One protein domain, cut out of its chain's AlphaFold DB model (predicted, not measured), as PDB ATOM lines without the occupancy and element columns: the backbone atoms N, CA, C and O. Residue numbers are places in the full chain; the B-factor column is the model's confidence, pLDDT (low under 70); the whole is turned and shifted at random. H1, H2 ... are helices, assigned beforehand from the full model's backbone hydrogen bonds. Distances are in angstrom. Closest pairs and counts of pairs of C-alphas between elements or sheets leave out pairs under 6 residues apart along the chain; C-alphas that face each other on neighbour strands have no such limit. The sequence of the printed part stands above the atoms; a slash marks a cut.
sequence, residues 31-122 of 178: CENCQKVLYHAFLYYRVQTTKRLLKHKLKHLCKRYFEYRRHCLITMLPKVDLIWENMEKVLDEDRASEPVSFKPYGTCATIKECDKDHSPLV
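This is residues 31 to 122 of the 178 residues of an uncharacterized protein of Globodera pallida (UniProt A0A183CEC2). What does the printed part look like, followed from its first residue? H1 runs through the middle of a small group of crossed helices; H2 folds back across it, the short H3 packs on H2, and the short H5 packs on H1. H4 starts by the first residues of H2 and runs away from it towards one end of the longest axis, while residues 111 to 122 form a tail with no named element. What is it built of? The 92 printed residues hold five named helices, H1 to H5 in order, and no named strand. The class is all helix, and the whole is compact, with a radius of gyration of the C-alphas of 12.5 A and spans of 38 by 32 by 19 A.

How do the first two helices stand? H1, residues 31 to 45, and H2, residues 51 to 64, touch as a helical hairpin at a steep tilt of 43 degrees, opposite ways; their closest C-alphas, of Val 37 and Leu 61, are 6.0 A apart. What else touches H2, the hub? With residues 59 to 63 alone it touches H3, residues 69 to 75, in a second hairpin at 36 degrees, only just steep; the closest C-alphas, of Cys 62 and Arg 69, are 5.0 A apart. With residues 51 to 55 alone it touches residues 80 to 84 of H4, residues 80 to 96; the closest C-alphas, of Lys 55 and Val 80, are 6.4 A apart. Where is H5? H5, residues 104 to 110, touches H1, closest at the C-alphas of Gln 35 and Pro 104, 5.1 A, and is apart from H2 and H3. Are the helix backbones complete? Every O i to N i+4 pair is within hydrogen-bond range in H1, H3, H4 and H5; in H2 it is 9 of 10.

Where does H1 begin? C-alpha 31 is at (-39.363, 22.320, -45.660), and H1 is 20.6 A long. Where does H5 end? C-alpha 110 is at (-50.320, 22.305, -42.734). How long are H2 and H4? They measure 20.2 A and 24.5 A.

How large is it? The two C-alphas farthest apart, of Glu 67 and Ser 97, are 38.4 A apart. Is it unbroken, and where is confidence low? The printed part has no cut and no long link; residues 95 to 100 and residue 122 are under 70 in pLDDT.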
ATOM      1  N   CYS A  31     -38.327  22.930 -44.838       90.56
ATOM      2  CA  CYS A  31     -39.363  22.320 -45.660       90.56
ATOM      3  C   CYS A  31     -38.904  20.987 -46.273       90.56
ATOM      4  O   CYS A  31     -39.647  20.001 -46.247       90.56
ATOM      5  N   GLU A  32     -37.674  20.917 -46.781       91.12
ATOM      6  CA  GLU A  32     -37.098  19.688 -47.334       91.12
ATOM      7  C   GLU A  32     -36.959  18.591 -46.274       91.12
ATOM      8  O   GLU A  32     -37.422  17.463 -46.472       91.12
ATOM      9  N   ASN A  33     -36.383  18.917 -45.114       91.75
ATOM     10  CA  ASN A  33     -36.220  17.961 -44.021       91.75
ATOM     11  C   ASN A  33     -37.570  17.482 -43.470       91.75
ATOM     12  O   ASN A  33     -37.736  16.288 -43.205       91.75
ATOM     13  N   CYS A  34     -38.561  18.374 -43.359       93.44
ATOM     14  CA  CYS A  34     -39.925  17.993 -43.004       93.44
ATOM     15  C   CYS A  34     -40.480  16.956 -43.983       93.44
ATOM     16  O   CYS A  34     -40.997  15.910 -43.572       93.44
ATOM     17  N   GLN A  35     -40.345  17.231 -45.281       93.56
ATOM     18  CA  GLN A  35     -40.874  16.368 -46.325       93.56
ATOM     19  C   GLN A  35     -40.218  14.980 -46.300       93.56
ATOM     20  O   GLN A  35     -40.932  13.977 -46.357       93.56
ATOM     21  N   LYS A  36     -38.891  14.910 -46.123       92.12
ATOM     22  CA  LYS A  36     -38.145  13.649 -45.972       92.12
ATOM     23  C   LYS A  36     -38.615  12.848 -44.756       92.12
ATOM     24  O   LYS A  36     -38.959  11.670 -44.881       92.12
ATOM     25  N   VAL A  37     -38.693  13.481 -43.582       94.38
ATOM     26  CA  VAL A  37     -39.140  12.820 -42.343       94.38
ATOM     27  C   VAL A  37     -40.552  12.255 -42.501       94.38
ATOM     28  O   VAL A  37     -40.785  11.097 -42.150       94.38
ATOM     29  N   LEU A  38     -41.489  13.042 -43.037       94.12
ATOM     30  CA  LEU A  38     -42.872  12.598 -43.213       94.12
ATOM     31  C   LEU A  38     -43.009  11.498 -44.263       94.12
ATOM     32  O   LEU A  38     -43.790  10.573 -44.052       94.12
ATOM     33  N   TYR A  39     -42.245  11.559 -45.352       92.75
ATOM     34  CA  TYR A  39     -42.236  10.512 -46.369       92.75
ATOM     35  C   TYR A  39     -41.791   9.162 -45.785       92.75
ATOM     36  O   TYR A  39     -42.513   8.169 -45.884       92.75
ATOM     37  N   HIS A  40     -40.657   9.125 -45.078       91.94
ATOM     38  CA  HIS A  40     -40.182   7.894 -44.434       91.94
ATOM     39  C   HIS A  40     -41.110   7.415 -43.310       91.94
ATOM     40  O   HIS A  40     -41.282   6.210 -43.111       91.94
ATOM     41  N   ALA A  41     -41.731   8.342 -42.574       93.12
ATOM     42  CA  ALA A  41     -42.733   7.997 -41.575       93.12
ATOM     43  C   ALA A  41     -43.967   7.345 -42.219       93.12
ATOM     44  O   ALA A  41     -44.454   6.346 -41.693       93.12
ATOM     45  N   PHE A  42     -44.425   7.859 -43.365       91.88
ATOM     46  CA  PHE A  42     -45.552   7.303 -44.114       91.88
ATOM     47  C   PHE A  42     -45.259   5.896 -44.639       91.88
ATOM     48  O   PHE A  42     -46.078   4.999 -44.452       91.88
ATOM     49  N   LEU A  43     -44.078   5.669 -45.229       89.38
ATOM     50  CA  LEU A  43     -43.682   4.340 -45.713       89.38
ATOM     51  C   LEU A  43     -43.765   3.281 -44.609       89.38
ATOM     52  O   LEU A  43     -44.265   2.180 -44.839       89.38
ATOM     53  N   TYR A  44     -43.324   3.630 -43.399       88.88
ATOM     54  CA  TYR A  44     -43.431   2.753 -42.237       88.88
ATOM     55  C   TYR A  44     -44.882   2.601 -41.755       88.88
ATOM     56  O   TYR A  44     -45.339   1.494 -41.471       88.88
ATOM     57  N   TYR A  45     -45.624   3.707 -41.684       90.56
ATOM     58  CA  TYR A  45     -47.007   3.730 -41.207       90.56
ATOM     59  C   TYR A  45     -47.967   2.935 -42.099       90.56
ATOM     60  O   TYR A  45     -48.870   2.278 -41.591       90.56
ATOM     61  N   ARG A  46     -47.731   2.911 -43.418       86.94
ATOM     62  CA  ARG A  46     -48.516   2.113 -44.370       86.94
ATOM     63  C   ARG A  46     -48.493   0.614 -44.046       86.94
ATOM     64  O   ARG A  46     -49.457  -0.083 -44.339       86.94
ATOM     65  N   VAL A  47     -47.413   0.128 -43.432       86.19
ATOM     66  CA  VAL A  47     -47.290  -1.263 -42.961       86.19
ATOM     67  C   VAL A  47     -47.810  -1.412 -41.527       86.19
ATOM     68  O   VAL A  47     -48.376  -2.441 -41.175       86.19
ATOM     69  N   GLN A  48     -47.620  -0.388 -40.692       82.12
ATOM     70  CA  GLN A  48     -47.931  -0.397 -39.263       82.12
ATOM     71  C   GLN A  48     -48.874   0.758 -38.900       82.12
ATOM     72  O   GLN A  48     -48.436   1.825 -38.460       82.12
ATOM     73  N   THR A  49     -50.182   0.530 -39.019       83.19
ATOM     74  CA  THR A  49     -51.231   1.566 -38.927       83.19
ATOM     75  C   THR A  49     -51.574   2.007 -37.498       83.19
ATOM     76  O   THR A  49     -52.670   2.489 -37.222       83.19
ATOM     77  N   THR A  50     -50.653   1.872 -36.538       90.75
ATOM     78  CA  THR A  50     -50.911   2.334 -35.167       90.75
ATOM     79  C   THR A  50     -50.304   3.712 -34.915       90.75
ATOM     80  O   THR A  50     -49.098   3.942 -35.039       90.75
ATOM     81  N   LYS A  51     -51.141   4.635 -34.439       92.19
ATOM     82  CA  LYS A  51     -50.749   6.001 -34.055       92.19
ATOM     83  C   LYS A  51     -49.568   6.049 -33.072       92.19
ATOM     84  O   LYS A  51     -48.710   6.929 -33.141       92.19
ATOM     85  N   ARG A  52     -49.495   5.087 -32.143       92.81
ATOM     86  CA  ARG A  52     -48.396   4.989 -31.164       92.81
ATOM     87  C   ARG A  52     -47.058   4.682 -31.839       92.81
ATOM     88  O   ARG A  52     -46.057   5.307 -31.486       92.81
ATOM     89  N   LEU A  53     -47.048   3.764 -32.808       91.69
ATOM     90  CA  LEU A  53     -45.846   3.439 -33.572       91.69
ATOM     91  C   LEU A  53     -45.435   4.600 -34.478       91.69
ATOM     92  O   LEU A  53     -44.250   4.921 -34.515       91.69
ATOM     93  N   LEU A  54     -46.389   5.303 -35.100       93.19
ATOM     94  CA  LEU A  54     -46.103   6.522 -35.866       93.19
ATOM     95  C   LEU A  54     -45.381   7.568 -35.008       93.19
ATOM     96  O   LEU A  54     -44.329   8.074 -35.396       93.19
ATOM     97  N   LYS A  55     -45.880   7.840 -33.796       94.75
ATOM     98  CA  LYS A  55     -45.225   8.764 -32.856       94.75
ATOM     99  C   LYS A  55     -43.799   8.328 -32.515       94.75
ATOM    100  O   LYS A  55     -42.889   9.158 -32.467       94.75
ATOM    101  N   HIS A  56     -43.597   7.037 -32.258       94.62
ATOM    102  CA  HIS A  56     -42.274   6.495 -31.964       94.62
ATOM    103  C   HIS A  56     -41.331   6.626 -33.169       94.62
ATOM    104  O   HIS A  56     -40.192   7.074 -33.014       94.62
ATOM    105  N   LYS A  57     -41.816   6.307 -34.375       94.31
ATOM    106  CA  LYS A  57     -41.044   6.395 -35.615       94.31
ATOM    107  C   LYS A  57     -40.693   7.841 -35.960       94.31
ATOM    108  O   LYS A  57     -39.534   8.096 -36.258       94.31
ATOM    109  N   LEU A  58     -41.614   8.794 -35.810       94.44
ATOM    110  CA  LEU A  58     -41.326  10.226 -35.967       94.44
ATOM    111  C   LEU A  58     -40.229  10.687 -35.004       94.44
ATOM    112  O   LEU A  58     -39.265  11.319 -35.423       94.44
ATOM    113  N   LYS A  59     -40.303  10.300 -33.724       95.25
ATOM    114  CA  LYS A  59     -39.246  10.614 -32.748       95.25
ATOM    115  C   LYS A  59     -37.887  10.044 -33.163       95.25
ATOM    116  O   LYS A  59     -36.863  10.675 -32.904       95.25
ATOM    117  N   HIS A  60     -37.867   8.847 -33.744       95.06
ATOM    118  CA  HIS A  60     -36.649   8.218 -34.246       95.06
ATOM    119  C   HIS A  60     -36.109   8.944 -35.489       95.06
ATOM    120  O   HIS A  60     -34.945   9.329 -35.496       95.06
ATOM    121  N   LEU A  61     -36.956   9.207 -36.486       94.25
ATOM    122  CA  LEU A  61     -36.576   9.900 -37.720       94.25
ATOM    123  C   LEU A  61     -36.087  11.324 -37.444       94.25
ATOM    124  O   LEU A  61     -35.020  11.689 -37.921       94.25
ATOM    125  N   CYS A  62     -36.757  12.083 -36.572       94.25
ATOM    126  CA  CYS A  62     -36.281  13.404 -36.154       94.25
ATOM    127  C   CYS A  62     -34.865  13.372 -35.557       94.25
ATOM    128  O   CYS A  62     -34.143  14.355 -35.641       94.25
ATOM    129  N   LYS A  63     -34.435  12.271 -34.925       93.12
ATOM    130  CA  LYS A  63     -33.068  12.168 -34.386       93.12
ATOM    131  C   LYS A  63     -32.012  11.897 -35.457       93.12
ATOM    132  O   LYS A  63     -30.844  12.136 -35.170       93.12
ATOM    133  N   ARG A  64     -32.409  11.389 -36.629       93.69
ATOM    134  CA  ARG A  64     -31.511  11.069 -37.747       93.69
ATOM    135  C   ARG A  64     -31.033  12.326 -38.478       93.69
ATOM    136  O   ARG A  64     -29.894  12.357 -38.923       93.69
ATOM    137  N   TYR A  65     -31.872  13.358 -38.555       89.06
ATOM    138  CA  TYR A  65     -31.538  14.643 -39.174       89.06
ATOM    139  C   TYR A  65     -31.007  15.603 -38.106       89.06
ATOM    140  O   TYR A  65     -31.792  16.265 -37.436       89.06
ATOM    141  N   PHE A  66     -29.687  15.633 -37.888       87.69
ATOM    142  CA  PHE A  66     -29.075  16.356 -36.761       87.69
ATOM    143  C   PHE A  66     -29.398  17.854 -36.741       87.69
ATOM    144  O   PHE A  66     -29.754  18.370 -35.682       87.69
ATOM    145  N   GLU A  67     -29.342  18.504 -37.899       87.38
ATOM    146  CA  GLU A  67     -29.618  19.934 -38.076       87.38
ATOM    147  C   GLU A  67     -31.094  20.237 -37.769       87.38
ATOM    148  O   GLU A  67     -31.425  21.104 -36.964       87.38
ATOM    149  N   TYR A  68     -32.006  19.418 -38.290       90.50
ATOM    150  CA  TYR A  68     -33.447  19.589 -38.103       90.50
ATOM    151  C   TYR A  68     -33.982  19.008 -36.778       90.50
ATOM    152  O   TYR A  68     -35.139  19.213 -36.407       90.50
ATOM    153  N   ARG A  69     -33.160  18.285 -36.008       91.69
ATOM    154  CA  ARG A  69     -33.604  17.430 -34.895       91.69
ATOM    155  C   ARG A  69     -34.427  18.155 -33.846       91.69
ATOM    156  O   ARG A  69     -35.463  17.650 -33.406       91.69
ATOM    157  N   ARG A  70     -33.929  19.298 -33.370       92.38
ATOM    158  CA  ARG A  70     -34.584  20.048 -32.291       92.38
ATOM    159  C   ARG A  70     -35.916  20.611 -32.771       92.38
ATOM    160  O   ARG A  70     -36.909  20.463 -32.064       92.38
ATOM    161  N   HIS A  71     -35.925  21.190 -33.969       91.56
ATOM    162  CA  HIS A  71     -37.117  21.752 -34.591       91.56
ATOM    163  C   HIS A  71     -38.167  20.663 -34.850       91.56
ATOM    164  O   HIS A  71     -39.269  20.740 -34.317       91.56
ATOM    165  N   CYS A  72     -37.777  19.568 -35.507       93.62
ATOM    166  CA  CYS A  72     -38.621  18.403 -35.784       93.62
ATOM    167  C   CYS A  72     -39.331  17.870 -34.534       93.62
ATOM    168  O   CYS A  72     -40.542  17.649 -34.533       93.62
ATOM    169  N   LEU A  73     -38.595  17.687 -33.431       93.75
ATOM    170  CA  LEU A  73     -39.172  17.177 -32.185       93.75
ATOM    171  C   LEU A  73     -40.159  18.162 -31.547       93.75
ATOM    172  O   LEU A  73     -41.132  17.721 -30.940       93.75
ATOM    173  N   ILE A  74     -39.919  19.467 -31.663       92.94
ATOM    174  CA  ILE A  74     -40.799  20.497 -31.100       92.94
ATOM    175  C   ILE A  74     -42.041  20.686 -31.974       92.94
ATOM    176  O   ILE A  74     -43.134  20.834 -31.433       92.94
ATOM    177  N   THR A  75     -41.906  20.633 -33.299       92.06
ATOM    178  CA  THR A  75     -43.017  20.914 -34.210       92.06
ATOM    179  C   THR A  75     -43.866  19.681 -34.515       92.06
ATOM    180  O   THR A  75     -45.095  19.759 -34.453       92.06
ATOM    181  N   MET A  76     -43.254  18.528 -34.807       92.62
ATOM    182  CA  MET A  76     -43.987  17.342 -35.272       92.62
ATOM    183  C   MET A  76     -44.627  16.536 -34.139       92.62
ATOM    184  O   MET A  76     -45.749  16.059 -34.289       92.62
ATOM    185  N   LEU A  77     -43.957  16.367 -32.992       92.44
ATOM    186  CA  LEU A  77     -44.480  15.510 -31.913       92.44
ATOM    187  C   LEU A  77     -45.800  16.006 -31.301       92.44
ATOM    188  O   LEU A  77     -46.659  15.158 -31.044       92.44
ATOM    189  N   PRO A  78     -46.004  17.316 -31.057       94.12
ATOM    190  CA  PRO A  78     -47.292  17.819 -30.580       94.12
ATOM    191  C   PRO A  78     -48.397  17.716 -31.634       94.12
ATOM    192  O   PRO A  78     -49.566  17.612 -31.283       94.12
ATOM    193  N   LYS A  79     -48.027  17.723 -32.920       95.00
ATOM    194  CA  LYS A  79     -48.946  17.677 -34.066       95.00
ATOM    195  C   LYS A  79     -49.109  16.266 -34.643       95.00
ATOM    196  O   LYS A  79     -49.619  16.117 -35.748       95.00
ATOM    197  N   VAL A  80     -48.696  15.228 -33.912       94.25
ATOM    198  CA  VAL A  80     -48.750  13.838 -34.396       94.25
ATOM    199  C   VAL A  80     -50.166  13.394 -34.758       94.25
ATOM    200  O   VAL A  80     -50.337  12.613 -35.682       94.25
ATOM    201  N   ASP A  81     -51.171  13.926 -34.065       94.44
ATOM    202  CA  ASP A  81     -52.583  13.625 -34.301       94.44
ATOM    203  C   ASP A  81     -53.026  14.110 -35.686       94.44
ATOM    204  O   ASP A  81     -53.560  13.334 -36.469       94.44
ATOM    205  N   LEU A  82     -52.677  15.351 -36.027       94.31
ATOM    206  CA  LEU A  82     -52.928  15.939 -37.341       94.31
ATOM    207  C   LEU A  82     -52.169  15.202 -38.455       94.31
ATOM    208  O   LEU A  82     -52.711  14.955 -39.528       94.31
ATOM    209  N   ILE A  83     -50.903  14.851 -38.206       94.06
ATOM    210  CA  ILE A  83     -50.082  14.098 -39.167       94.06
ATOM    211  C   ILE A  83     -50.709  12.722 -39.429       94.06
ATOM    212  O   ILE A  83     -50.802  12.301 -40.578       94.06
ATOM    213  N   TRP A  84     -51.151  12.042 -38.372       94.31
ATOM    214  CA  TRP A  84     -51.807  10.740 -38.445       94.31
ATOM    215  C   TRP A  84     -53.104  10.799 -39.257       94.31
ATOM    216  O   TRP A  84     -53.247  10.028 -40.200       94.31
ATOM    217  N   GLU A  85     -53.985  11.761 -38.972       93.12
ATOM    218  CA  GLU A  85     -55.234  11.962 -39.723       93.12
ATOM    219  C   GLU A  85     -54.986  12.219 -41.215       93.12
ATOM    220  O   GLU A  85     -55.701  11.698 -42.069       93.12
ATOM    221  N   ASN A  86     -53.957  13.002 -41.556       91.44
ATOM    222  CA  ASN A  86     -53.589  13.234 -42.953       91.44
ATOM    223  C   ASN A  86     -53.093  11.959 -43.644       91.44
ATOM    224  O   ASN A  86     -53.393  11.749 -44.817       91.44
ATOM    225  N   MET A  87     -52.337  11.111 -42.941       91.38
ATOM    226  CA  MET A  87     -51.896   9.826 -43.485       91.38
ATOM    227  C   MET A  87     -53.067   8.852 -43.650       91.38
ATOM    228  O   MET A  87     -53.122   8.165 -44.664       91.38
ATOM    229  N   GLU A  88     -54.009   8.800 -42.702       91.25
ATOM    230  CA  GLU A  88     -55.197   7.940 -42.805       91.25
ATOM    231  C   GLU A  88     -56.090   8.320 -43.982       91.25
ATOM    232  O   GLU A  88     -56.447   7.441 -44.756       91.25
ATOM    233  N   LYS A  89     -56.347   9.617 -44.200       88.75
ATOM    234  CA  LYS A  89     -57.108  10.082 -45.373       88.75
ATOM    235  C   LYS A  89     -56.517   9.573 -46.686       88.75
ATOM    236  O   LYS A  89     -57.250   9.104 -47.545       88.75
ATOM    237  N   VAL A  90     -55.190   9.629 -46.818       87.50
ATOM    238  CA  VAL A  90     -54.505   9.127 -48.016       87.50
ATOM    239  C   VAL A  90     -54.630   7.609 -48.129       87.50
ATOM    240  O   VAL A  90     -54.882   7.118 -49.221       87.50
ATOM    241  N   LEU A  91     -54.496   6.865 -47.026       86.19
ATOM    242  CA  LEU A  91     -54.645   5.402 -47.028       86.19
ATOM    243  C   LEU A  91     -56.081   4.941 -47.324       86.19
ATOM    244  O   LEU A  91     -56.263   3.873 -47.910       86.19
ATOM    245  N   ASP A  92     -57.086   5.715 -46.919       84.19
ATOM    246  CA  ASP A  92     -58.493   5.442 -47.219       84.19
ATOM    247  C   ASP A  92     -58.797   5.665 -48.708       84.19
ATOM    248  O   ASP A  92     -59.504   4.863 -49.318       84.19
ATOM    249  N   GLU A  93     -58.209   6.702 -49.317       80.56
ATOM    250  CA  GLU A  93     -58.296   6.961 -50.760       80.56
ATOM    251  C   GLU A  93     -57.551   5.891 -51.585       80.56
ATOM    252  O   GLU A  93     -58.108   5.378 -52.557       80.56
ATOM    253  N   ASP A  94     -56.355   5.478 -51.141       74.12
ATOM    254  CA  ASP A  94     -55.522   4.415 -51.742       74.12
ATOM    255  C   ASP A  94     -56.276   3.079 -51.878       74.12
ATOM    256  O   ASP A  94     -56.077   2.303 -52.812       74.12
ATOM    257  N   ARG A  95     -57.158   2.785 -50.914       68.75
ATOM    258  CA  ARG A  95     -57.994   1.573 -50.909       68.75
ATOM    259  C   ARG A  95     -59.225   1.692 -51.802       68.75
ATOM    260  O   ARG A  95     -59.795   0.666 -52.168       68.75
ATOM    261  N   ALA A  96     -59.661   2.913 -52.101       69.56
ATOM    262  CA  ALA A  96     -60.922   3.180 -52.775       69.56
ATOM    263  C   ALA A  96     -60.779   3.277 -54.299       69.56
ATOM    264  O   ALA A  96     -61.676   2.817 -55.006       69.56
ATOM    265  N   SER A  97     -59.698   3.866 -54.823       59.06
ATOM    266  CA  SER A  97     -59.533   4.046 -56.271       59.06
ATOM    267  C   SER A  97     -58.106   4.497 -56.624       59.06
ATOM    268  O   SER A  97     -57.775   5.658 -56.426       59.06
ATOM    269  N   GLU A  98     -57.309   3.598 -57.217       63.09
ATOM    270  CA  GLU A  98     -55.910   3.799 -57.664       63.09
ATOM    271  C   GLU A  98     -54.852   4.079 -56.570       63.09
ATOM    272  O   GLU A  98     -55.172   4.615 -55.515       63.09
ATOM    273  N   PRO A  99     -53.567   3.721 -56.807       63.88
ATOM    274  CA  PRO A  99     -52.484   4.014 -55.871       63.88
ATOM    275  C   PRO A  99     -52.221   5.531 -55.782       63.88
ATOM    276  O   PRO A  99     -51.532   6.127 -56.615       63.88
ATOM    277  N   VAL A 100     -52.754   6.156 -54.741       66.81
ATOM    278  CA  VAL A 100     -52.513   7.524 -54.306       66.81
ATOM    279  C   VAL A 100     -51.122   7.631 -53.680       66.81
ATOM    280  O   VAL A 100     -50.800   7.097 -52.620       66.81
ATOM    281  N   SER A 101     -50.262   8.412 -54.326       73.06
ATOM    282  CA  SER A 101     -48.971   8.783 -53.749       73.06
ATOM    283  C   SER A 101     -49.161   9.799 -52.618       73.06
ATOM    284  O   SER A 101     -49.691  10.894 -52.816       73.06
ATOM    285  N   PHE A 102     -48.698   9.453 -51.413       82.88
ATOM    286  CA  PHE A 102     -48.666  10.384 -50.287       82.88
ATOM    287  C   PHE A 102     -47.802  11.600 -50.622       82.88
ATOM    288  O   PHE A 102     -46.615  11.470 -50.923       82.88
ATOM    289  N   LYS A 103     -48.399  12.794 -50.538       88.38
ATOM    290  CA  LYS A 103     -47.727  14.075 -50.784       88.38
ATOM    291  C   LYS A 103     -47.311  14.707 -49.450       88.38
ATOM    292  O   LYS A 103     -48.122  15.409 -48.836       88.38
ATOM    293  N   PRO A 104     -46.056  14.521 -48.993       88.94
ATOM    294  CA  PRO A 104     -45.611  15.024 -47.692       88.94
ATOM    295  C   PRO A 104     -45.656  16.553 -47.613       88.94
ATOM    296  O   PRO A 104     -45.942  17.091 -46.545       88.94
ATOM    297  N   TYR A 105     -45.471  17.248 -48.745       89.75
ATOM    298  CA  TYR A 105     -45.557  18.708 -48.837       89.75
ATOM    299  C   TYR A 105     -46.859  19.264 -48.245       89.75
ATOM    300  O   TYR A 105     -46.816  20.192 -47.444       89.75
ATOM    301  N   GLY A 106     -48.017  18.668 -48.559       89.81
ATOM    302  CA  GLY A 106     -49.306  19.155 -48.051       89.81
ATOM    303  C   GLY A 106     -49.401  19.074 -46.526       89.81
ATOM    304  O   GLY A 106     -49.879  20.000 -45.867       89.81
ATOM    305  N   THR A 107     -48.866  18.001 -45.941       92.06
ATOM    306  CA  THR A 107     -48.810  17.864 -44.481       92.06
ATOM    307  C   THR A 107     -47.796  18.836 -43.877       92.06
ATOM    308  O   THR A 107     -48.136  19.506 -42.904       92.06
ATOM    309  N   CYS A 108     -46.611  18.996 -44.480       92.62
ATOM    310  CA  CYS A 108     -45.596  19.967 -44.054       92.62
ATOM    311  C   CYS A 108     -46.100  21.417 -44.089       92.62
ATOM    312  O   CYS A 108     -45.899  22.166 -43.133       92.62
ATOM    313  N   ALA A 109     -46.834  21.801 -45.134       91.50
ATOM    314  CA  ALA A 109     -47.479  23.107 -45.226       91.50
ATOM    315  C   ALA A 109     -48.529  23.297 -44.115       91.50
ATOM    316  O   ALA A 109     -48.581  24.342 -43.469       91.50
ATOM    317  N   THR A 110     -49.315  22.257 -43.812       91.25
ATOM    318  CA  THR A 110     -50.320  22.305 -42.734       91.25
ATOM    319  C   THR A 110     -49.669  22.506 -41.360       91.25
ATOM    320  O   THR A 110     -50.186  23.247 -40.521       91.25
ATOM    321  N   ILE A 111     -48.505  21.893 -41.119       92.12
ATOM    322  CA  ILE A 111     -47.754  22.082 -39.871       92.12
ATOM    323  C   ILE A 111     -46.863  23.334 -39.866       92.12
ATOM    324  O   ILE A 111     -46.252  23.590 -38.828       92.12
ATOM    325  N   LYS A 112     -46.903  24.160 -40.923       90.06
ATOM    326  CA  LYS A 112     -46.131  25.405 -41.103       90.06
ATOM    327  C   LYS A 112     -44.613  25.208 -41.178       90.06
ATOM    328  O   LYS A 112     -43.864  26.021 -40.656       90.06
ATOM    329  N   GLU A 113     -44.184  24.117 -41.800       89.81
ATOM    330  CA  GLU A 113     -42.768  23.848 -42.103       89.81
ATOM    331  C   GLU A 113     -42.414  24.216 -43.551       89.81
ATOM    332  O   GLU A 113     -41.248  24.353 -43.893       89.81
ATOM    333  N   CYS A 114     -43.426  24.359 -44.411       89.00
ATOM    334  CA  CYS A 114     -43.276  24.776 -45.799       89.00
ATOM    335  C   CYS A 114     -44.153  25.995 -46.074       89.00
ATOM    336  O   CYS A 114     -45.351  25.965 -45.781       89.00
ATOM    337  N   ASP A 115     -43.572  27.013 -46.703       85.06
ATOM    338  CA  ASP A 115     -44.302  28.122 -47.298       85.06
ATOM    339  C   ASP A 115     -44.737  27.818 -48.733       85.06
ATOM    340  O   ASP A 115     -44.291  26.859 -49.372       85.06
ATOM    341  N   LYS A 116     -45.643  28.659 -49.244       76.19
ATOM    342  CA  LYS A 116     -46.221  28.534 -50.592       76.19
ATOM    343  C   LYS A 116     -45.184  28.683 -51.706       76.19
ATOM    344  O   LYS A 116     -45.434  28.224 -52.816       76.19
ATOM    345  N   ASP A 117     -44.051  29.302 -51.392       74.06
ATOM    346  CA  ASP A 117     -42.965  29.561 -52.334       74.06
ATOM    347  C   ASP A 117     -41.984  28.376 -52.434       74.06
ATOM    348  O   ASP A 117     -41.162  28.320 -53.348       74.06
ATOM    349  N   HIS A 118     -42.086  27.390 -51.533       76.44
ATOM    350  CA  HIS A 118     -41.254  26.188 -51.571       76.44
ATOM    351  C   HIS A 118     -41.842  25.123 -52.500       76.44
ATOM    352  O   HIS A 118     -43.038  24.835 -52.474       76.44
ATOM    353  N   SER A 119     -40.977  24.505 -53.310       71.75
ATOM    354  CA  SER A 119     -41.375  23.440 -54.235       71.75
ATOM    355  C   SER A 119     -41.542  22.092 -53.515       71.75
ATOM    356  O   SER A 119     -40.756  21.768 -52.618       71.75
ATOM    357  N   PRO A 120     -42.529  21.263 -53.900       76.25
ATOM    358  CA  PRO A 120     -42.603  19.882 -53.436       76.25
ATOM    359  C   PRO A 120     -41.391  19.089 -53.942       76.25
ATOM    360  O   PRO A 120     -40.973  19.252 -55.089       76.25
ATOM    361  N   LEU A 121     -40.848  18.199 -53.110       72.50
ATOM    362  CA  LEU A 121     -39.785  17.288 -53.528       72.50
ATOM    363  C   LEU A 121     -40.350  16.298 -54.560       72.50
ATOM    364  O   LEU A 121     -41.234  15.497 -54.254       72.50
ATOM    365  N   VAL A 122     -39.862  16.388 -55.800       57.81
ATOM    366  CA  VAL A 122     -40.385  15.634 -56.958       57.81
ATOM    367  C   VAL A 122     -39.884  14.181 -56.982       57.81
ATOM    368  O   VAL A 122     -40.469  13.335 -57.653       57.81
TER     369      VAL A 122